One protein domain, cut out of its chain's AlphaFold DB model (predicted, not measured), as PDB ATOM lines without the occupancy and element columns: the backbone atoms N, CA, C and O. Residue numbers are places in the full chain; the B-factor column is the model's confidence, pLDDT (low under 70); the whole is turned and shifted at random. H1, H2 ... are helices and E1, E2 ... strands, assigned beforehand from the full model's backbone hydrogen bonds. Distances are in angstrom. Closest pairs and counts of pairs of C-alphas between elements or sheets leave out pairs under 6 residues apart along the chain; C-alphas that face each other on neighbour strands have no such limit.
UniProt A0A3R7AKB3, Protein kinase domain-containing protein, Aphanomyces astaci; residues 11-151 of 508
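AT A GLANCE: This is residues 11 to 151 of the 508 residues of the protein "Protein kinase domain-containing protein" of Aphanomyces astaci (UniProt A0A3R7AKB3). With little regular structure, the chain winds in stacked turns whose short strands E3, E4, E5 and E7 line up as one parallel sheet. Hairpin E1-E2 sits at one end; towards the other lie H1 and a mixed sheet, E6 E9 E8, and of the long link from E8 to E9 residues 134 to 139 stick out. The printed part has 141 residues, with one named helix and nine named strands (E1 to E6, H1, E7 to E9) that hold only 46 of them, and these 46 are mostly strand; the whole is compact, with a radius of gyration of the C-alphas of 15.3 A and spans of 43 by 43 by 25 A.

IN THESE COORDINATES: Find C-alpha 22 at (-18.089, 49.176, -16.198): E1 is residues 22 to 26, E2 29 to 33, E3 41 to 43, E4 60 to 62, E5 82 to 84, E6 93 to 95, H1 97 to 105 (12.6 A), E7 107 to 109, E8 123 to 128 (16.8 A), and E9 145 to 150 (15.7 A), with C-alpha 150 at (-40.018, 49.912, -2.125).

HOW THE PARTS SIT: Look for N and O within hydrogen-bond range: antiparallel E1-E2, N 24 and O 31, 2.8 A; parallel E3-E4, N 42 and O 60, 2.9 A; E4-E5, N 61 and O 82, 2.9 A; E5-E7, N 83 and O 107, 2.8 A; E6-E9, N 95 and O 149, 2.9 A; antiparallel hairpin E8-E9, N 123 and O 150, 2.9 A. H1, every O i to N i+4 pair within range, is on E6 E9 E8, over E9, height 8.7 A.

THE WHOLE: The C-alphas farthest apart, Thr 28 and Lys 139, span 46.9 A. The printed part has no cut; links E3 to E4, E4 to E5, E7 to E8 and E8 to E9 are long. pLDDT is under 70 in 31 residues, among them 132 to 142.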
ATOM      1  N   LEU A  11     -18.279  48.006  -7.805       85.69
ATOM      2  CA  LEU A  11     -18.620  48.092  -9.227       85.69
ATOM      3  C   LEU A  11     -19.113  49.503  -9.581       85.69
ATOM      4  O   LEU A  11     -20.026  50.021  -8.938       85.69
ATOM      5  N   THR A  12     -18.568  50.112 -10.634       86.50
ATOM      6  CA  THR A  12     -19.007  51.425 -11.129       86.50
ATOM      7  C   THR A  12     -18.915  51.529 -12.650       86.50
ATOM      8  O   THR A  12     -18.204  50.776 -13.311       86.50
ATOM      9  N   THR A  13     -19.627  52.500 -13.221       85.88
ATOM     10  CA  THR A  13     -19.510  52.910 -14.633       85.88
ATOM     11  C   THR A  13     -18.590  54.124 -14.813       85.88
ATOM     12  O   THR A  13     -18.330  54.559 -15.937       85.88
ATOM     13  N   LYS A  14     -18.072  54.692 -13.715       86.12
ATOM     14  CA  LYS A  14     -17.174  55.860 -13.703       86.12
ATOM     15  C   LYS A  14     -15.697  55.456 -13.760       86.12
ATOM     16  O   LYS A  14     -14.892  55.911 -12.953       86.12
ATOM     17  N   CYS A  15     -15.354  54.621 -14.726       81.00
ATOM     18  CA  CYS A  15     -14.004  54.097 -14.907       81.00
ATOM     19  C   CYS A  15     -13.023  55.213 -15.281       81.00
ATOM     20  O   CYS A  15     -13.323  56.056 -16.142       81.00
ATOM     21  N   ALA A  16     -11.863  55.255 -14.620       75.69
ATOM     22  CA  ALA A  16     -10.804  56.197 -14.951       75.69
ATOM     23  C   ALA A  16     -10.252  55.910 -16.355       75.69
ATOM     24  O   ALA A  16      -9.913  56.851 -17.083       75.69
ATOM     25  N   ASN A  17     -10.240  54.633 -16.757       63.72
ATOM     26  CA  ASN A  17      -9.871  54.188 -18.095       63.72
ATOM     27  C   ASN A  17     -11.127  53.691 -18.838       63.72
ATOM     28  O   ASN A  17     -11.735  52.697 -18.470       63.72
ATOM     29  N   LYS A  18     -11.586  54.412 -19.870       61.78
ATOM     30  CA  LYS A  18     -12.897  54.177 -20.526       61.78
ATOM     31  C   LYS A  18     -12.925  52.996 -21.509       61.78
ATOM     32  O   LYS A  18     -13.637  53.042 -22.511       61.78
ATOM     33  N   THR A  19     -12.122  51.971 -21.288       67.31
ATOM     34  CA  THR A  19     -11.999  50.829 -22.203       67.31
ATOM     35  C   THR A  19     -13.183  49.864 -22.116       67.31
ATOM     36  O   THR A  19     -13.373  49.064 -23.031       67.31
ATOM     37  N   SER A  20     -14.033  49.994 -21.090       74.69
ATOM     38  CA  SER A  20     -15.176  49.115 -20.842       74.69
ATOM     39  C   SER A  20     -16.452  49.851 -20.394       74.69
ATOM     40  O   SER A  20     -16.437  51.046 -20.095       74.69
ATOM     41  N   VAL A  21     -17.584  49.134 -20.358       80.56
ATOM     42  CA  VAL A  21     -18.904  49.650 -19.931       80.56
ATOM     43  C   VAL A  21     -19.021  49.834 -18.412       80.56
ATOM     44  O   VAL A  21     -19.865  50.602 -17.954       80.56
ATOM     45  N   ALA A  22     -18.202  49.113 -17.648       86.94
ATOM     46  CA  ALA A  22     -18.089  49.176 -16.198       86.94
ATOM     47  C   ALA A  22     -16.709  48.660 -15.763       86.94
ATOM     48  O   ALA A  22     -15.987  48.057 -16.560       86.94
ATOM     49  N   CYS A  23     -16.367  48.874 -14.498       85.12
ATOM     50  CA  CYS A  23     -15.133  48.421 -13.867       85.12
ATOM     51  C   CYS A  23     -15.364  48.156 -12.375       85.12
ATOM     52  O   CYS A  23     -16.254  48.741 -11.751       85.12
ATOM     53  N   VAL A  24     -14.543  47.278 -11.800       85.81
ATOM     54  CA  VAL A  24     -14.451  47.072 -10.352       85.81
ATOM     55  C   VAL A  24     -13.266  47.863  -9.818       85.81
ATOM     56  O   VAL A  24     -12.135  47.682 -10.269       85.81
ATOM     57  N   VAL A  25     -13.530  48.725  -8.841       84.56
ATOM     58  CA  VAL A  25     -12.533  49.524  -8.132       84.56
ATOM     59  C   VAL A  25     -12.267  48.887  -6.775       84.56
ATOM     60  O   VAL A  25     -13.171  48.757  -5.952       84.56
ATOM     61  N   ASN A  26     -11.016  48.510  -6.529       83.06
ATOM     62  CA  ASN A  26     -10.537  48.020  -5.241       83.06
ATOM     63  C   ASN A  26      -9.290  48.824  -4.843       83.06
ATOM     64  O   ASN A  26      -8.169  48.562  -5.288       83.06
ATOM     65  N   GLY A  27      -9.501  49.873  -4.047       81.12
ATOM     66  CA  GLY A  27      -8.444  50.786  -3.619       81.12
ATOM     67  C   GLY A  27      -7.974  51.656  -4.780       81.12
ATOM     68  O   GLY A  27      -8.730  52.486  -5.273       81.12
ATOM     69  N   THR A  28      -6.724  51.481  -5.206       77.25
ATOM     70  CA  THR A  28      -6.162  52.155  -6.393       77.25
ATOM     71  C   THR A  28      -6.231  51.302  -7.658       77.25
ATOM     72  O   THR A  28      -5.816  51.762  -8.718       77.25
ATOM     73  N   THR A  29      -6.695  50.057  -7.547       78.56
ATOM     74  CA  THR A  29      -6.772  49.117  -8.667       78.56
ATOM     75  C   THR A  29      -8.142  49.208  -9.321       78.56
ATOM     76  O   THR A  29      -9.161  49.169  -8.633       78.56
ATOM     77  N   GLU A  30      -8.160  49.296 -10.648       83.00
ATOM     78  CA  GLU A  30      -9.367  49.294 -11.474       83.00
ATOM     79  C   GLU A  30      -9.274  48.131 -12.466       83.00
ATOM     80  O   GLU A  30      -8.255  47.968 -13.139       83.00
ATOM     81  N   VAL A  31     -10.316  47.302 -12.522       81.19
ATOM     82  CA  VAL A  31     -10.408  46.152 -13.430       81.19
ATOM     83  C   VAL A  31     -11.635  46.316 -14.314       81.19
ATOM     84  O   VAL A  31     -12.748  46.430 -13.804       81.19
ATOM     85  N   ASP A  32     -11.442  46.304 -15.629       82.44
ATOM     86  CA  ASP A  32     -12.520  46.435 -16.609       82.44
ATOM     87  C   ASP A  32     -13.491  45.246 -16.582       82.44
ATOM     88  O   ASP A  32     -13.089  44.084 -16.551       82.44
ATOM     89  N   VAL A  33     -14.787  45.546 -16.676       78.25
ATOM     90  CA  VAL A  33     -15.876  44.564 -16.770       78.25
ATOM     91  C   VAL A  33     -16.648  44.784 -18.073       78.25
ATOM     92  O   VAL A  33     -17.465  45.710 -18.143       78.25
ATOM     93  N   PRO A  34     -16.374  44.007 -19.136       78.00
ATOM     94  CA  PRO A  34     -16.988  44.216 -20.442       78.00
ATOM     95  C   PRO A  34     -18.441  43.741 -20.490       78.00
ATOM     96  O   PRO A  34     -18.861  42.845 -19.758       78.00
ATOM     97  N   LEU A  35     -19.205  44.317 -21.421       76.81
ATOM     98  CA  LEU A  35     -20.472  43.740 -21.861       76.81
ATOM     99  C   LEU A  35     -20.173  42.597 -22.837       76.81
ATOM    100  O   LEU A  35     -19.353  42.766 -23.742       76.81
ATOM    101  N   SER A  36     -20.854  41.456 -22.697       69.31
ATOM    102  CA  SER A  36     -20.781  40.387 -23.698       69.31
ATOM    103  C   SER A  36     -21.311  40.902 -25.038       69.31
ATOM    104  O   SER A  36     -22.496  41.216 -25.163       69.31
ATOM    105  N   SER A  37     -20.435  40.994 -26.042       57.47
ATOM    106  CA  SER A  37     -20.744  41.575 -27.355       57.47
ATOM    107  C   SER A  37     -21.741  40.755 -28.176       57.47
ATOM    108  O   SER A  37     -22.401  41.304 -29.054       57.47
ATOM    109  N   SER A  38     -21.874  39.457 -27.895       53.88
ATOM    110  CA  SER A  38     -22.761  38.539 -28.616       53.88
ATOM    111  C   SER A  38     -24.155  38.407 -27.999       53.88
ATOM    112  O   SER A  38     -25.085  38.008 -28.695       53.88
ATOM    113  N   SER A  39     -24.316  38.724 -26.710       57.84
ATOM    114  CA  SER A  39     -25.531  38.389 -25.952       57.84
ATOM    115  C   SER A  39     -26.120  39.537 -25.132       57.84
ATOM    116  O   SER A  39     -27.108  39.328 -24.430       57.84
ATOM    117  N   SER A  40     -25.512  40.731 -25.174       76.50
ATOM    118  CA  SER A  40     -25.877  41.865 -24.308       76.50
ATOM    119  C   SER A  40     -25.960  41.470 -22.826       76.50
ATOM    120  O   SER A  40     -26.740  42.031 -22.057       76.50
ATOM    121  N   SER A  41     -25.164  40.471 -22.430       76.69
ATOM    122  CA  SER A  41     -25.123  39.948 -21.067       76.69
ATOM    123  C   SER A  41     -24.045  40.648 -20.262       76.69
ATOM    124  O   SER A  41     -22.913  40.794 -20.730       76.69
ATOM    125  N   PHE A  42     -24.377  41.032 -19.036       81.81
ATOM    126  CA  PHE A  42     -23.435  41.621 -18.094       81.81
ATOM    127  C   PHE A  42     -23.261  40.726 -16.867       81.81
ATOM    128  O   PHE A  42     -24.233  40.352 -16.212       81.81
ATOM    129  N   TYR A  43     -22.017  40.381 -16.551       79.94
ATOM    130  CA  TYR A  43     -21.684  39.523 -15.418       79.94
ATOM    131  C   TYR A  43     -20.936  40.344 -14.378       79.94
ATOM    132  O   TYR A  43     -19.859  40.864 -14.666       79.94
ATOM    133  N   VAL A  44     -21.502  40.450 -13.177       80.81
ATOM    134  CA  VAL A  44     -20.821  41.088 -12.049       80.81
ATOM    135  C   VAL A  44     -19.726  40.138 -11.555       80.81
ATOM    136  O   VAL A  44     -20.043  38.988 -11.243       80.81
ATOM    137  N   PRO A  45     -18.447  40.561 -11.523       72.12
ATOM    138  CA  PRO A  45     -17.365  39.723 -11.017       72.12
ATOM    139  C   PRO A  45     -17.536  39.403  -9.531       72.12
ATOM    140  O   PRO A  45     -18.005  40.246  -8.774       72.12
ATOM    141  N   ASN A  46     -17.079  38.224  -9.105       64.94
ATOM    142  CA  ASN A  46     -17.096  37.836  -7.691       64.94
ATOM    143  C   ASN A  46     -16.239  38.768  -6.828       64.94
ATOM    144  O   ASN A  46     -15.267  39.360  -7.304       64.94
ATOM    145  N   GLY A  47     -16.574  38.833  -5.539       67.81
ATOM    146  CA  GLY A  47     -15.889  39.689  -4.574       67.81
ATOM    147  C   GLY A  47     -16.306  41.156  -4.655       67.81
ATOM    148  O   GLY A  47     -15.736  41.973  -3.946       67.81
ATOM    149  N   VAL A  48     -17.287  41.519  -5.495       76.25
ATOM    150  CA  VAL A  48     -17.922  42.839  -5.415       76.25
ATOM    151  C   VAL A  48     -18.776  42.885  -4.149       76.25
ATOM    152  O   VAL A  48     -19.720  42.113  -3.978       76.25
ATOM    153  N   GLU A  49     -18.430  43.815  -3.268       78.88
ATOM    154  CA  GLU A  49     -19.111  44.055  -1.994       78.88
ATOM    155  C   GLU A  49     -20.142  45.189  -2.108       78.88
ATOM    156  O   GLU A  49     -21.093  45.250  -1.328       78.88
ATOM    157  N   TYR A  50     -19.965  46.092  -3.081       81.00
ATOM    158  CA  TYR A  50     -20.822  47.261  -3.280       81.00
ATOM    159  C   TYR A  50     -21.002  47.612  -4.766       81.00
ATOM    160  O   TYR A  50     -20.067  47.519  -5.562       81.00
ATOM    161  N   ILE A  51     -22.199  48.063  -5.153       83.44
ATOM    162  CA  ILE A  51     -22.522  48.465  -6.530       83.44
ATOM    163  C   ILE A  51     -22.910  49.943  -6.540       83.44
ATOM    164  O   ILE A  51     -23.919  50.328  -5.960       83.44
ATOM    165  N   GLU A  52     -22.118  50.772  -7.222       81.06
ATOM    166  CA  GLU A  52     -22.416  52.196  -7.413       81.06
ATOM    167  C   GLU A  52     -23.385  52.398  -8.588       81.06
ATOM    168  O   GLU A  52     -24.397  53.076  -8.438       81.06
ATOM    169  N   TYR A  53     -23.094  51.802  -9.754       81.38
ATOM    170  CA  TYR A  53     -23.952  51.867 -10.945       81.38
ATOM    171  C   TYR A  53     -23.795  50.626 -11.824       81.38
ATOM    172  O   TYR A  53     -22.677  50.158 -12.051       81.38
ATOM    173  N   PHE A  54     -24.901  50.177 -12.418       85.00
ATOM    174  CA  PHE A  54     -24.877  49.242 -13.540       85.00
ATOM    175  C   PHE A  54     -24.750  49.962 -14.890       85.00
ATOM    176  O   PHE A  54     -25.223  51.095 -15.036       85.00
ATOM    177  N   PRO A  55     -24.158  49.315 -15.911       83.88
ATOM    178  CA  PRO A  55     -24.253  49.805 -17.279       83.88
ATOM    179  C   PRO A  55     -25.714  49.769 -17.746       83.88
ATOM    180  O   PRO A  55     -26.460  48.861 -17.396       83.88
ATOM    181  N   SER A  56     -26.126  50.733 -18.571       81.94
ATOM    182  CA  SER A  56     -27.522  50.870 -19.024       81.94
ATOM    183  C   SER A  56     -27.924  49.927 -20.167       81.94
ATOM    184  O   SER A  56     -29.099  49.843 -20.520       81.94
ATOM    185  N   GLN A  57     -26.958  49.243 -20.778       79.00
ATOM    186  CA  GLN A  57     -27.139  48.474 -22.013       79.00
ATOM    187  C   GLN A  57     -27.527  46.982 -21.882       79.00
ATOM    188  O   GLN A  57     -28.028  46.456 -22.876       79.00
ATOM    189  N   PRO A  58     -27.301  46.255 -20.766       84.06
ATOM    190  CA  PRO A  58     -27.501  44.813 -20.762       84.06
ATOM    191  C   PRO A  58     -28.976  44.416 -20.748       84.06
ATOM    192  O   PRO A  58     -29.755  44.891 -19.927       84.06
ATOM    193  N   THR A  59     -29.330  43.454 -21.598       83.19
ATOM    194  CA  THR A  59     -30.645  42.800 -21.581       83.19
ATOM    195  C   THR A  59     -30.673  41.614 -20.627       83.19
ATOM    196  O   THR A  59     -31.739  41.248 -20.137       83.19
ATOM    197  N   THR A  60     -29.517  41.020 -20.318       81.00
ATOM    198  CA  THR A  60     -29.404  39.985 -19.290       81.00
ATOM    199  C   THR A  60     -28.267  40.289 -18.322       81.00
ATOM    200  O   THR A  60     -27.226  40.819 -18.710       81.00
ATOM    201  N   MET A  61     -28.457  39.977 -17.043       85.94
ATOM    202  CA  MET A  61     -27.467  40.257 -16.003       85.94
ATOM    203  C   MET A  61     -27.326  39.086 -15.036       85.94
ATOM    204  O   MET A  61     -28.315  38.453 -14.684       85.94
ATOM    205  N   SER A  62     -26.108  38.814 -14.573       81.75
ATOM    206  CA  SER A  62     -25.858  37.890 -13.463       81.75
ATOM    207  C   SER A  62     -25.148  38.640 -12.347       81.75
ATOM    208  O   SER A  62     -24.056  39.166 -12.557       81.75
ATOM    209  N   VAL A  63     -25.766  38.661 -11.169       83.31
ATOM    210  CA  VAL A  63     -25.214  39.202  -9.916       83.31
ATOM    211  C   VAL A  63     -25.093  38.080  -8.879       83.31
ATOM    212  O   VAL A  63     -25.267  38.275  -7.680       83.31
ATOM    213  N   SER A  64     -24.840  36.869  -9.355       74.00
ATOM    214  CA  SER A  64     -24.696  35.651  -8.559       74.00
ATOM    215  C   SER A  64     -23.337  35.604  -7.846       74.00
ATOM    216  O   SER A  64     -22.375  36.173  -8.364       74.00
ATOM    217  N   THR A  65     -23.225  34.914  -6.702       62.12
ATOM    218  CA  THR A  65     -21.955  34.721  -5.951       62.12
ATOM    219  C   THR A  65     -21.188  35.994  -5.581       62.12
ATOM    220  O   THR A  65     -19.955  36.014  -5.572       62.12
ATOM    221  N   ASN A  66     -21.901  37.070  -5.255       69.44
ATOM    222  CA  ASN A  66     -21.274  38.285  -4.743       69.44
ATOM    223  C   ASN A  66     -21.227  38.294  -3.213       69.44
ATOM    224  O   ASN A  66     -22.044  37.665  -2.547       69.44
ATOM    225  N   GLU A  67     -20.285  39.059  -2.663       67.81
ATOM    226  CA  GLU A  67     -20.110  39.245  -1.213       67.81
ATOM    227  C   GLU A  67     -20.982  40.392  -0.674       67.81
ATOM    228  O   GLU A  67     -20.808  40.875   0.444       67.81
ATOM    229  N   MET A  68     -21.946  40.846  -1.480       70.75
ATOM    230  CA  MET A  68     -22.923  41.835  -1.050       70.75
ATOM    231  C   MET A  68     -23.736  41.282   0.121       70.75
ATOM    232  O   MET A  68     -24.144  40.125   0.146       70.75
ATOM    233  N   THR A  69     -24.007  42.136   1.098       66.81
ATOM    234  CA  THR A  69     -24.825  41.778   2.268       66.81
ATOM    235  C   THR A  69     -26.259  42.285   2.150       66.81
ATOM    236  O   THR A  69     -27.156  41.778   2.822       66.81
ATOM    237  N   THR A  70     -26.496  43.267   1.276       67.50
ATOM    238  CA  THR A  70     -27.806  43.870   1.000       67.50
ATOM    239  C   THR A  70     -27.886  44.314  -0.461       67.50
ATOM    240  O   THR A  70     -26.868  44.672  -1.055       67.50
ATOM    241  N   PHE A  71     -29.090  44.303  -1.039       74.31
ATOM    242  CA  PHE A  71     -29.367  44.908  -2.346       74.31
ATOM    243  C   PHE A  71     -30.046  46.265  -2.125       74.31
ATOM    244  O   PHE A  71     -31.256  46.423  -2.316       74.31
ATOM    245  N   ASP A  72     -29.257  47.226  -1.642       69.50
ATOM    246  CA  ASP A  72     -29.722  48.548  -1.220       69.50
ATOM    247  C   ASP A  72     -29.217  49.621  -2.182       69.50
ATOM    248  O   ASP A  72     -28.043  49.641  -2.543       69.50
ATOM    249  N   THR A  73     -30.092  50.548  -2.588       66.19
ATOM    250  CA  THR A  73     -29.762  51.691  -3.476       66.19
ATOM    251  C   THR A  73     -29.284  51.323  -4.887       66.19
ATOM    252  O   THR A  73     -28.814  52.180  -5.631       66.19
ATOM    253  N   VAL A  74     -29.452  50.063  -5.286       75.06
ATOM    254  CA  VAL A  74     -29.065  49.580  -6.609       75.06
ATOM    255  C   VAL A  74     -30.164  49.893  -7.625       75.06
ATOM    256  O   VAL A  74     -31.275  49.377  -7.511       75.06
ATOM    257  N   THR A  75     -29.844  50.698  -8.641       84.12
ATOM    258  CA  THR A  75     -30.759  50.984  -9.756       84.12
ATOM    259  C   THR A  75     -30.543  49.989 -10.892       84.12
ATOM    260  O   THR A  75     -29.461  49.944 -11.484       84.12
ATOM    261  N   LEU A  76     -31.566  49.195 -11.223       88.12
ATOM    262  CA  LEU A  76     -31.497  48.259 -12.352       88.12
ATOM    263  C   LEU A  76     -31.712  48.965 -13.705       88.12
ATOM    264  O   LEU A  76     -32.536  49.878 -13.787       88.12
ATOM    265  N   PRO A  77     -31.027  48.535 -14.784       87.19
ATOM    266  CA  PRO A  77     -31.254  49.071 -16.124       87.19
ATOM    267  C   PRO A  77     -32.672  48.783 -16.625       87.19
ATOM    268  O   PRO A  77     -33.150  47.655 -16.524       87.19
ATOM    269  N   GLU A  78     -33.320  49.765 -17.253       87.19
ATOM    270  CA  GLU A  78     -34.655  49.586 -17.853       87.19
ATOM    271  C   GLU A  78     -34.667  48.572 -19.010       87.19
ATOM    272  O   GLU A  78     -35.699  47.983 -19.319       87.19
ATOM    273  N   SER A  79     -33.513  48.355 -19.648       84.81
ATOM    274  CA  SER A  79     -33.312  47.387 -20.733       84.81
ATOM    275  C   SER A  79     -33.291  45.930 -20.258       84.81
ATOM    276  O   SER A  79     -33.314  45.019 -21.091       84.81
ATOM    277  N   LEU A  80     -33.248  45.694 -18.943       88.75
ATOM    278  CA  LEU A  80     -33.025  44.377 -18.371       88.75
ATOM    279  C   LEU A  80     -34.264  43.482 -18.512       88.75
ATOM    280  O   LEU A  80     -35.319  43.741 -17.941       88.75
ATOM    281  N   GLN A  81     -34.107  42.385 -19.248       88.00
ATOM    282  CA  GLN A  81     -35.140  41.374 -19.485       88.00
ATOM    283  C   GLN A  81     -34.974  40.150 -18.583       88.00
ATOM    284  O   GLN A  81     -35.945  39.449 -18.311       88.00
ATOM    285  N   SER A  82     -33.753  39.869 -18.126       86.38
ATOM    286  CA  SER A  82     -33.455  38.727 -17.262       86.38
ATOM    287  C   SER A  82     -32.347  39.060 -16.277       86.38
ATOM    288  O   SER A  82     -31.317  39.610 -16.663       86.38
ATOM    289  N   ILE A  83     -32.510  38.652 -15.023       87.38
ATOM    290  CA  ILE A  83     -31.488  38.771 -13.987       87.38
ATOM    291  C   ILE A  83     -31.332  37.455 -13.233       87.38
ATOM    292  O   ILE A  83     -32.317  36.822 -12.857       87.38
ATOM    293  N   ASN A  84     -30.088  37.048 -13.015       80.81
ATOM    294  CA  ASN A  84     -29.749  35.923 -12.164       80.81
ATOM    295  C   ASN A  84     -29.127  36.427 -10.853       80.81
ATOM    296  O   ASN A  84     -28.131  37.148 -10.866       80.81
ATOM    297  N   LEU A  85     -29.759  36.069  -9.741       82.81
ATOM    298  CA  LEU A  85     -29.446  36.447  -8.363       82.81
ATOM    299  C   LEU A  85     -29.222  35.202  -7.490       82.81
ATOM    300  O   LEU A  85     -29.302  35.288  -6.266       82.81
ATOM    301  N   ASP A  86     -29.034  34.032  -8.098       70.88
ATOM    302  CA  ASP A  86     -28.808  32.787  -7.375       70.88
ATOM    303  C   ASP A  86     -27.485  32.779  -6.593       70.88
ATOM    304  O   ASP A  86     -26.501  33.410  -6.976       70.88
ATOM    305  N   ILE A  87     -27.467  32.029  -5.490       62.00
ATOM    306  CA  ILE A  87     -26.274  31.678  -4.715       62.00
ATOM    307  C   ILE A  87     -25.596  32.952  -4.191       62.00
ATOM    308  O   ILE A  87     -24.397  33.179  -4.333       62.00
ATOM    309  N   ASN A  88     -26.419  33.815  -3.602       68.62
ATOM    310  CA  ASN A  88     -26.001  34.989  -2.858       68.62
ATOM    311  C   ASN A  88     -26.399  34.835  -1.387       68.62
ATOM    312  O   ASN A  88     -27.460  34.286  -1.073       68.62
ATOM    313  N   ASP A  89     -25.576  35.377  -0.491       65.69
ATOM    314  CA  ASP A  89     -25.869  35.387   0.948       65.69
ATOM    315  C   ASP A  89     -26.837  36.511   1.352       65.69
ATOM    316  O   ASP A  89     -27.340  36.528   2.478       65.69
ATOM    317  N   TYR A  90     -27.156  37.419   0.425       71.06
ATOM    318  CA  TYR A  90     -28.175  38.445   0.602       71.06
ATOM    319  C   TYR A  90     -29.507  38.014  -0.018       71.06
ATOM    320  O   TYR A  90     -29.600  37.606  -1.173       71.06
ATOM    321  N   ASP A  91     -30.577  38.159   0.754       74.31
ATOM    322  CA  ASP A  91     -31.957  38.013   0.292       74.31
ATOM    323  C   ASP A  91     -32.806  39.239   0.651       74.31
ATOM    324  O   ASP A  91     -34.024  39.219   0.503       74.31
ATOM    325  N   VAL A  92     -32.173  40.327   1.097       80.38
ATOM    326  CA  VAL A  92     -32.841  41.539   1.578       80.38
ATOM    327  C   VAL A  92     -32.748  42.661   0.547       80.38
ATOM    328  O   VAL A  92     -31.650  43.072   0.175       80.38
ATOM    329  N   PHE A  93     -33.907  43.135   0.076       86.88
ATOM    330  CA  PHE A  93     -34.008  44.107  -1.021       86.88
ATOM    331  C   PHE A  93     -34.720  45.389  -0.565       86.88
ATOM    332  O   PHE A  93     -35.922  45.358  -0.261       86.88
ATOM    333  N   ASN A  94     -33.996  46.517  -0.582       82.31
ATOM    334  CA  ASN A  94     -34.557  47.866  -0.460       82.31
ATOM    335  C   ASN A  94     -34.316  48.641  -1.762       82.31
ATOM    336  O   ASN A  94     -33.224  49.150  -2.022       82.31
ATOM    337  N   VAL A  95     -35.356  48.736  -2.585       86.56
ATOM    338  CA  VAL A  95     -35.265  49.242  -3.959       86.56
ATOM    339  C   VAL A  95     -36.128  50.481  -4.158       86.56
ATOM    340  O   VAL A  95     -37.117  50.688  -3.453       86.56
ATOM    341  N   ASP A  96     -35.773  51.311  -5.133       85.69
ATOM    342  CA  ASP A  96     -36.641  52.398  -5.579       85.69
ATOM    343  C   ASP A  96     -37.778  51.878  -6.482       85.69
ATOM    344  O   ASP A  96     -37.819  50.714  -6.897       85.69
ATOM    345  N   ALA A  97     -38.757  52.744  -6.764       86.44
ATOM    346  CA  ALA A  97     -39.900  52.377  -7.598       86.44
ATOM    347  C   ALA A  97     -39.508  51.946  -9.033       86.44
ATOM    348  O   ALA A  97     -40.043  50.931  -9.486       86.44
ATOM    349  N   PRO A  98     -38.584  52.630  -9.745       88.50
ATOM    350  CA  PRO A  98     -38.111  52.179 -11.057       88.50
ATOM    351  C   PRO A  98     -37.500  50.773 -11.035       88.50
ATOM    352  O   PRO A  98     -37.877  49.919 -11.835       88.50
ATOM    353  N   THR A  99     -36.623  50.491 -10.072       89.50
ATOM    354  CA  THR A  99     -35.976  49.181  -9.931       89.50
ATOM    355  C   THR A  99     -36.988  48.084  -9.637       89.50
ATOM    356  O   THR A  99     -36.905  46.991 -10.201       89.50
ATOM    357  N   PHE A 100     -37.987  48.372  -8.800       91.06
ATOM    358  CA  PHE A 100     -39.065  47.425  -8.536       91.06
ATOM    359  C   PHE A 100     -39.871  47.087  -9.801       91.06
ATOM    360  O   PHE A 100     -40.235  45.929 -10.005       91.06
ATOM    361  N   ILE A 101     -40.126  48.068 -10.674       89.94
ATOM    362  CA  ILE A 101     -40.811  47.837 -11.957       89.94
ATOM    363  C   ILE A 101     -39.990  46.893 -12.844       89.94
ATOM    364  O   ILE A 101     -40.562  45.980 -13.439       89.94
ATOM    365  N   VAL A 102     -38.663  47.064 -12.892       92.44
ATOM    366  CA  VAL A 102     -37.770  46.156 -13.629       92.44
ATOM    367  C   VAL A 102     -37.838  44.741 -13.053       92.44
ATOM    368  O   VAL A 102     -38.114  43.807 -13.797       92.44
ATOM    369  N   LEU A 103     -37.685  44.569 -11.733       91.44
ATOM    370  CA  LEU A 103     -37.776  43.254 -11.076       91.44
ATOM    371  C   LEU A 103     -39.113  42.550 -11.331       91.44
ATOM    372  O   LEU A 103     -39.157  41.332 -11.470       91.44
ATOM    373  N   LYS A 104     -40.207  43.310 -11.398       92.88
ATOM    374  CA  LYS A 104     -41.543  42.771 -11.657       92.88
ATOM    375  C   LYS A 104     -41.724  42.271 -13.094       92.88
ATOM    376  O   LYS A 104     -42.528  41.368 -13.313       92.88
ATOM    377  N   ASN A 105     -41.024  42.876 -14.052       92.38
ATOM    378  CA  ASN A 105     -41.197  42.605 -15.480       92.38
ATOM    379  C   ASN A 105     -40.101  41.698 -16.063       92.38
ATOM    380  O   ASN A 105     -40.328  41.057 -17.087       92.38
ATOM    381  N   ALA A 106     -38.925  41.653 -15.438       90.00
ATOM    382  CA  ALA A 106     -37.813  40.811 -15.849       90.00
ATOM    383  C   ALA A 106     -37.997  39.355 -15.392       90.00
ATOM    384  O   ALA A 106     -38.689  39.059 -14.418       90.00
ATOM    385  N   SER A 107     -37.310  38.436 -16.070       88.44
ATOM    386  CA  SER A 107     -37.141  37.071 -15.577       88.44
ATOM    387  C   SER A 107     -36.122  37.059 -14.434       88.44
ATOM    388  O   SER A 107     -34.928  37.231 -14.678       88.44
ATOM    389  N   VAL A 108     -36.581  36.899 -13.192       88.00
ATOM    390  CA  VAL A 108     -35.735  36.913 -11.989       88.00
ATOM    391  C   VAL A 108     -35.450  35.486 -11.531       88.00
ATOM    392  O   VAL A 108     -36.294  34.845 -10.908       88.00
ATOM    393  N   TYR A 109     -34.248  34.991 -11.804       80.88
ATOM    394  CA  TYR A 109     -33.788  33.684 -11.340       80.88
ATOM    395  C   TYR A 109     -33.063  33.850 -10.005       80.88
ATOM    396  O   TYR A 109     -32.073  34.568  -9.920       80.88
ATOM    397  N   THR A 110     -33.542  33.210  -8.943       79.19
ATOM    398  CA  THR A 110     -32.886  33.237  -7.628       79.19
ATOM    399  C   THR A 110     -33.170  31.953  -6.867       79.19
ATOM    400  O   THR A 110     -34.197  31.303  -7.062       79.19
ATOM    401  N   ASP A 111     -32.241  31.562  -6.008       70.81
ATOM    402  CA  ASP A 111     -32.360  30.387  -5.162       70.81
ATOM    403  C   ASP A 111     -33.021  30.625  -3.811       70.81
ATOM    404  O   ASP A 111     -33.351  29.663  -3.110       70.81
ATOM    405  N   ARG A 112     -33.220  31.890  -3.446       73.94
ATOM    406  CA  ARG A 112     -33.744  32.290  -2.145       73.94
ATOM    407  C   ARG A 112     -34.943  33.208  -2.319       73.94
ATOM    408  O   ARG A 112     -35.092  33.936  -3.296       73.94
ATOM    409  N   ILE A 113     -35.848  33.160  -1.347       81.44
ATOM    410  CA  ILE A 113     -36.965  34.101  -1.305       81.44
ATOM    411  C   ILE A 113     -36.398  35.467  -0.929       81.44
ATOM    412  O   ILE A 113     -35.962  35.630   0.205       81.44
ATOM    413  N   ILE A 114     -36.466  36.428  -1.850       86.06
ATOM    414  CA  ILE A 114     -36.227  37.846  -1.564       86.06
ATOM    415  C   ILE A 114     -37.255  38.364  -0.548       86.06
ATOM    416  O   ILE A 114     -38.466  38.156  -0.707       86.06
ATOM    417  N   ARG A 115     -36.762  39.035   0.494       82.56
ATOM    418  CA  ARG A 115     -37.499  39.555   1.648       82.56
ATOM    419  C   ARG A 115     -37.225  41.056   1.829       82.56
ATOM    420  O   ARG A 115     -36.162  41.551   1.460       82.56
ATOM    421  N   PRO A 116     -38.151  41.805   2.447       79.31
ATOM    422  CA  PRO A 116     -37.890  43.180   2.843       79.31
ATOM    423  C   PRO A 116     -37.056  43.209   4.130       79.31
ATOM    424  O   PRO A 116     -37.108  42.275   4.937       79.31
ATOM    425  N   THR A 117     -36.370  44.323   4.387       73.25
ATOM    426  CA  THR A 117     -35.788  44.582   5.712       73.25
ATOM    427  C   THR A 117     -36.853  44.544   6.812       73.25
ATOM    428  O   THR A 117     -38.010  44.937   6.613       73.25
ATOM    429  N   ALA A 118     -36.451  44.117   8.015       69.62
ATOM    430  CA  ALA A 118     -37.319  44.135   9.196       69.62
ATOM    431  C   ALA A 118     -37.852  45.551   9.504       69.62
ATOM    432  O   ALA A 118     -38.996  45.698   9.928       69.62
ATOM    433  N   ALA A 119     -37.050  46.581   9.216       76.38
ATOM    434  CA  ALA A 119     -37.372  47.996   9.381       76.38
ATOM    435  C   ALA A 119     -37.716  48.694   8.047       76.38
ATOM    436  O   ALA A 119     -37.297  49.824   7.821       76.38
ATOM    437  N   CYS A 120     -38.447  48.026   7.147       82.00
ATOM    438  CA  CYS A 120     -38.867  48.622   5.876       82.00
ATOM    439  C   CYS A 120     -39.631  49.942   6.100       82.00
ATOM    440  O   CYS A 120     -40.750  49.938   6.613       82.00
ATOM    441  N   THR A 121     -39.023  51.062   5.702       83.81
ATOM    442  CA  THR A 121     -39.588  52.422   5.799       83.81
ATOM    443  C   THR A 121     -40.481  52.785   4.610       83.81
ATOM    444  O   THR A 121     -41.169  53.804   4.639       83.81
ATOM    445  N   GLY A 122     -40.456  51.961   3.559       84.88
ATOM    446  CA  GLY A 122     -41.248  52.105   2.343       84.88
ATOM    447  C   GLY A 122     -42.474  51.189   2.295       84.88
ATOM    448  O   GLY A 122     -42.973  50.709   3.313       84.88
ATOM    449  N   THR A 123     -42.965  50.919   1.085       88.94
ATOM    450  CA  THR A 123     -44.090  49.998   0.859       88.94
ATOM    451  C   THR A 123     -43.577  48.610   0.502       88.94
ATOM    452  O   THR A 123     -42.799  48.458  -0.437       88.94
ATOM    453  N   LYS A 124     -44.038  47.576   1.211       91.38
ATOM    454  CA  LYS A 124     -43.744  46.180   0.855       91.38
ATOM    455  C   LYS A 124     -44.538  45.799  -0.390       91.38
ATOM    456  O   LYS A 124     -45.765  45.858  -0.369       91.38
ATOM    457  N   GLN A 125     -43.851  45.400  -1.452       92.88
ATOM    458  CA  GLN A 125     -44.483  44.959  -2.695       92.88
ATOM    459  C   GLN A 125     -43.950  43.591  -3.115       92.88
ATOM    460  O   GLN A 125     -42.806  43.242  -2.813       92.88
ATOM    461  N   THR A 126     -44.786  42.811  -3.799       93.06
ATOM    462  CA  THR A 126     -44.474  41.436  -4.199       93.06
ATOM    463  C   THR A 126     -44.316  41.284  -5.706       93.06
ATOM    464  O   THR A 126     -44.936  42.004  -6.491       93.06
ATOM    465  N   PHE A 127     -43.489  40.324  -6.110       91.12
ATOM    466  CA  PHE A 127     -43.313  39.909  -7.501       91.12
ATOM    467  C   PHE A 127     -42.989  38.412  -7.565       91.12
ATOM    468  O   PHE A 127     -42.549  37.823  -6.576       91.12
ATOM    469  N   ASN A 128     -43.235  37.788  -8.715       89.25
ATOM    470  CA  ASN A 128     -42.928  36.375  -8.921       89.25
ATOM    471  C   ASN A 128     -41.510  36.229  -9.463       89.25
ATOM    472  O   ASN A 128     -41.147  36.892 -10.432       89.25
ATOM    473  N   GLY A 129     -40.738  35.329  -8.868       86.38
ATOM    474  CA  GLY A 129     -39.509  34.827  -9.457       86.38
ATOM    475  C   GLY A 129     -39.800  33.932 -10.655       86.38
ATOM    476  O   GLY A 129     -40.899  33.391 -10.821       86.38
ATOM    477  N   THR A 130     -38.788  33.746 -11.485       83.69
ATOM    478  CA  THR A 130     -38.839  32.843 -12.625       83.69
ATOM    479  C   THR A 130     -38.413  31.447 -12.177       83.69
ATOM    480  O   THR A 130     -37.330  31.291 -11.608       83.69
ATOM    481  N   PRO A 131     -39.243  30.416 -12.415       75.31
ATOM    482  CA  PRO A 131     -38.812  29.029 -12.329       75.31
ATOM    483  C   PRO A 131     -37.498  28.816 -13.073       75.31
ATOM    484  O   PRO A 131     -37.365  29.251 -14.216       75.31
ATOM    485  N   PHE A 132     -36.552  28.093 -12.477       64.75
ATOM    486  CA  PHE A 132     -35.450  27.560 -13.265       64.75
ATOM    487  C   PHE A 132     -36.035  26.649 -14.354       64.75
ATOM    488  O   PHE A 132     -36.975  25.892 -14.061       64.75
ATOM    489  N   PRO A 133     -35.530  26.735 -15.600       55.34
ATOM    490  CA  PRO A 133     -35.982  25.865 -16.671       55.34
ATOM    491  C   PRO A 133     -35.893  24.408 -16.208       55.34
ATOM    492  O   PRO A 133     -34.926  24.056 -15.524       55.34
ATOM    493  N   PRO A 134     -36.876  23.556 -16.540       45.38
ATOM    494  CA  PRO A 134     -36.734  22.133 -16.283       45.38
ATOM    495  C   PRO A 134     -35.478  21.645 -16.997       45.38
ATOM    496  O   PRO A 134     -35.357  21.798 -18.213       45.38
ATOM    497  N   SER A 135     -34.535  21.077 -16.247       50.78
ATOM    498  CA  SER A 135     -33.436  20.374 -16.890       50.78
ATOM    499  C   SER A 135     -33.931  19.010 -17.369       50.78
ATOM    500  O   SER A 135     -34.943  18.502 -16.879       50.78
ATOM    501  N   LYS A 136     -33.197  18.355 -18.276       42.44
ATOM    502  CA  LYS A 136     -33.507  16.976 -18.709       42.44
ATOM    503  C   LYS A 136     -33.661  15.996 -17.528       42.44
ATOM    504  O   LYS A 136     -34.286  14.947 -17.678       42.44
ATOM    505  N   PHE A 137     -33.111  16.346 -16.364       44.03
ATOM    506  CA  PHE A 137     -33.075  15.518 -15.165       44.03
ATOM    507  C   PHE A 137     -33.681  16.185 -13.921       44.03
ATOM    508  O   PHE A 137     -33.634  15.584 -12.853       44.03
ATOM    509  N   SER A 138     -34.269  17.384 -14.028       44.97
ATOM    510  CA  SER A 138     -34.891  18.075 -12.893       44.97
ATOM    511  C   SER A 138     -36.340  18.450 -13.177       44.97
ATOM    512  O   SER A 138     -36.706  18.896 -14.265       44.97
ATOM    513  N   LYS A 139     -37.197  18.275 -12.166       43.44
ATOM    514  CA  LYS A 139     -38.562  18.812 -12.207       43.44
ATOM    515  C   LYS A 139     -38.504  20.347 -12.252       43.44
ATOM    516  O   LYS A 139     -37.613  20.920 -11.623       43.44
ATOM    517  N   PRO A 140     -39.457  21.016 -12.929       47.56
ATOM    518  CA  PRO A 140     -39.540  22.471 -12.897       47.56
ATOM    519  C   PRO A 140     -39.633  22.952 -11.446       47.56
ATOM    520  O   PRO A 140     -40.451  22.447 -10.672       47.56
ATOM    521  N   THR A 141     -38.817  23.934 -11.067       63.28
ATOM    522  CA  THR A 141     -38.971  24.571  -9.754       63.28
ATOM    523  C   THR A 141     -40.261  25.388  -9.738       63.28
ATOM    524  O   THR A 141     -40.605  26.017 -10.734       63.28
ATOM    525  N   SER A 142     -40.978  25.428  -8.616       68.94
ATOM    526  CA  SER A 142     -42.088  26.380  -8.476       68.94
ATOM    527  C   SER A 142     -41.558  27.815  -8.477       68.94
ATOM    528  O   SER A 142     -40.480  28.072  -7.940       68.94
ATOM    529  N   ALA A 143     -42.315  28.745  -9.062       76.62
ATOM    530  CA  ALA A 143     -42.003  30.167  -8.974       76.62
ATOM    531  C   ALA A 143     -41.978  30.591  -7.497       76.62
ATOM    532  O   ALA A 143     -42.928  30.326  -6.754       76.62
ATOM    533  N   LEU A 144     -40.892  31.231  -7.065       81.12
ATOM    534  CA  LEU A 144     -40.793  31.789  -5.720       81.12
ATOM    535  C   LEU A 144     -41.569  33.109  -5.664       81.12
ATOM    536  O   LEU A 144     -41.442  33.942  -6.557       81.12
ATOM    537  N   LEU A 145     -42.364  33.325  -4.614       88.12
ATOM    538  CA  LEU A 145     -42.988  34.626  -4.370       88.12
ATOM    539  C   LEU A 145     -42.023  35.501  -3.567       88.12
ATOM    540  O   LEU A 145     -41.671  35.169  -2.436       88.12
ATOM    541  N   HIS A 146     -41.622  36.624  -4.144       90.50
ATOM    542  CA  HIS A 146     -40.682  37.568  -3.555       90.50
ATOM    543  C   HIS A 146     -41.400  38.766  -2.946       90.50
ATOM    544  O   HIS A 146     -42.485  39.143  -3.386       90.50
ATOM    545  N   THR A 147     -40.793  39.382  -1.932       90.50
ATOM    546  CA  THR A 147     -41.263  40.638  -1.335       90.50
ATOM    547  C   THR A 147     -40.086  41.594  -1.168       90.50
ATOM    548  O   THR A 147     -39.152  41.280  -0.443       90.50
ATOM    549  N   ALA A 148     -40.145  42.774  -1.784       89.50
ATOM    550  CA  ALA A 148     -39.137  43.826  -1.640       89.50
ATOM    551  C   ALA A 148     -39.706  45.035  -0.880       89.50
ATOM    552  O   ALA A 148     -40.916  45.286  -0.903       89.50
ATOM    553  N   CYS A 149     -38.840  45.791  -0.203       88.50
ATOM    554  CA  CYS A 149     -39.199  47.087   0.368       88.50
ATOM    555  C   CYS A 149     -38.998  48.182  -0.687       88.50
ATOM    556  O   CYS A 149     -37.868  48.433  -1.094       88.50
ATOM    557  N   VAL A 150     -40.078  48.832  -1.130       89.00
ATOM    558  CA  VAL A 150     -40.018  49.912  -2.125       89.00
ATOM    559  C   VAL A 150     -39.980  51.263  -1.420       89.00
ATOM    560  O   VAL A 150     -40.985  51.692  -0.845       89.00
ATOM    561  N   VAL A 151     -38.822  51.917  -1.448       84.38
ATOM    562  CA  VAL A 151     -38.549  53.181  -0.746       84.38
ATOM    563  C   VAL A 151     -38.603  54.379  -1.701       84.38
ATOM    564  O   VAL A 151     -38.340  54.258  -2.896       84.38
TER     565      VAL A 151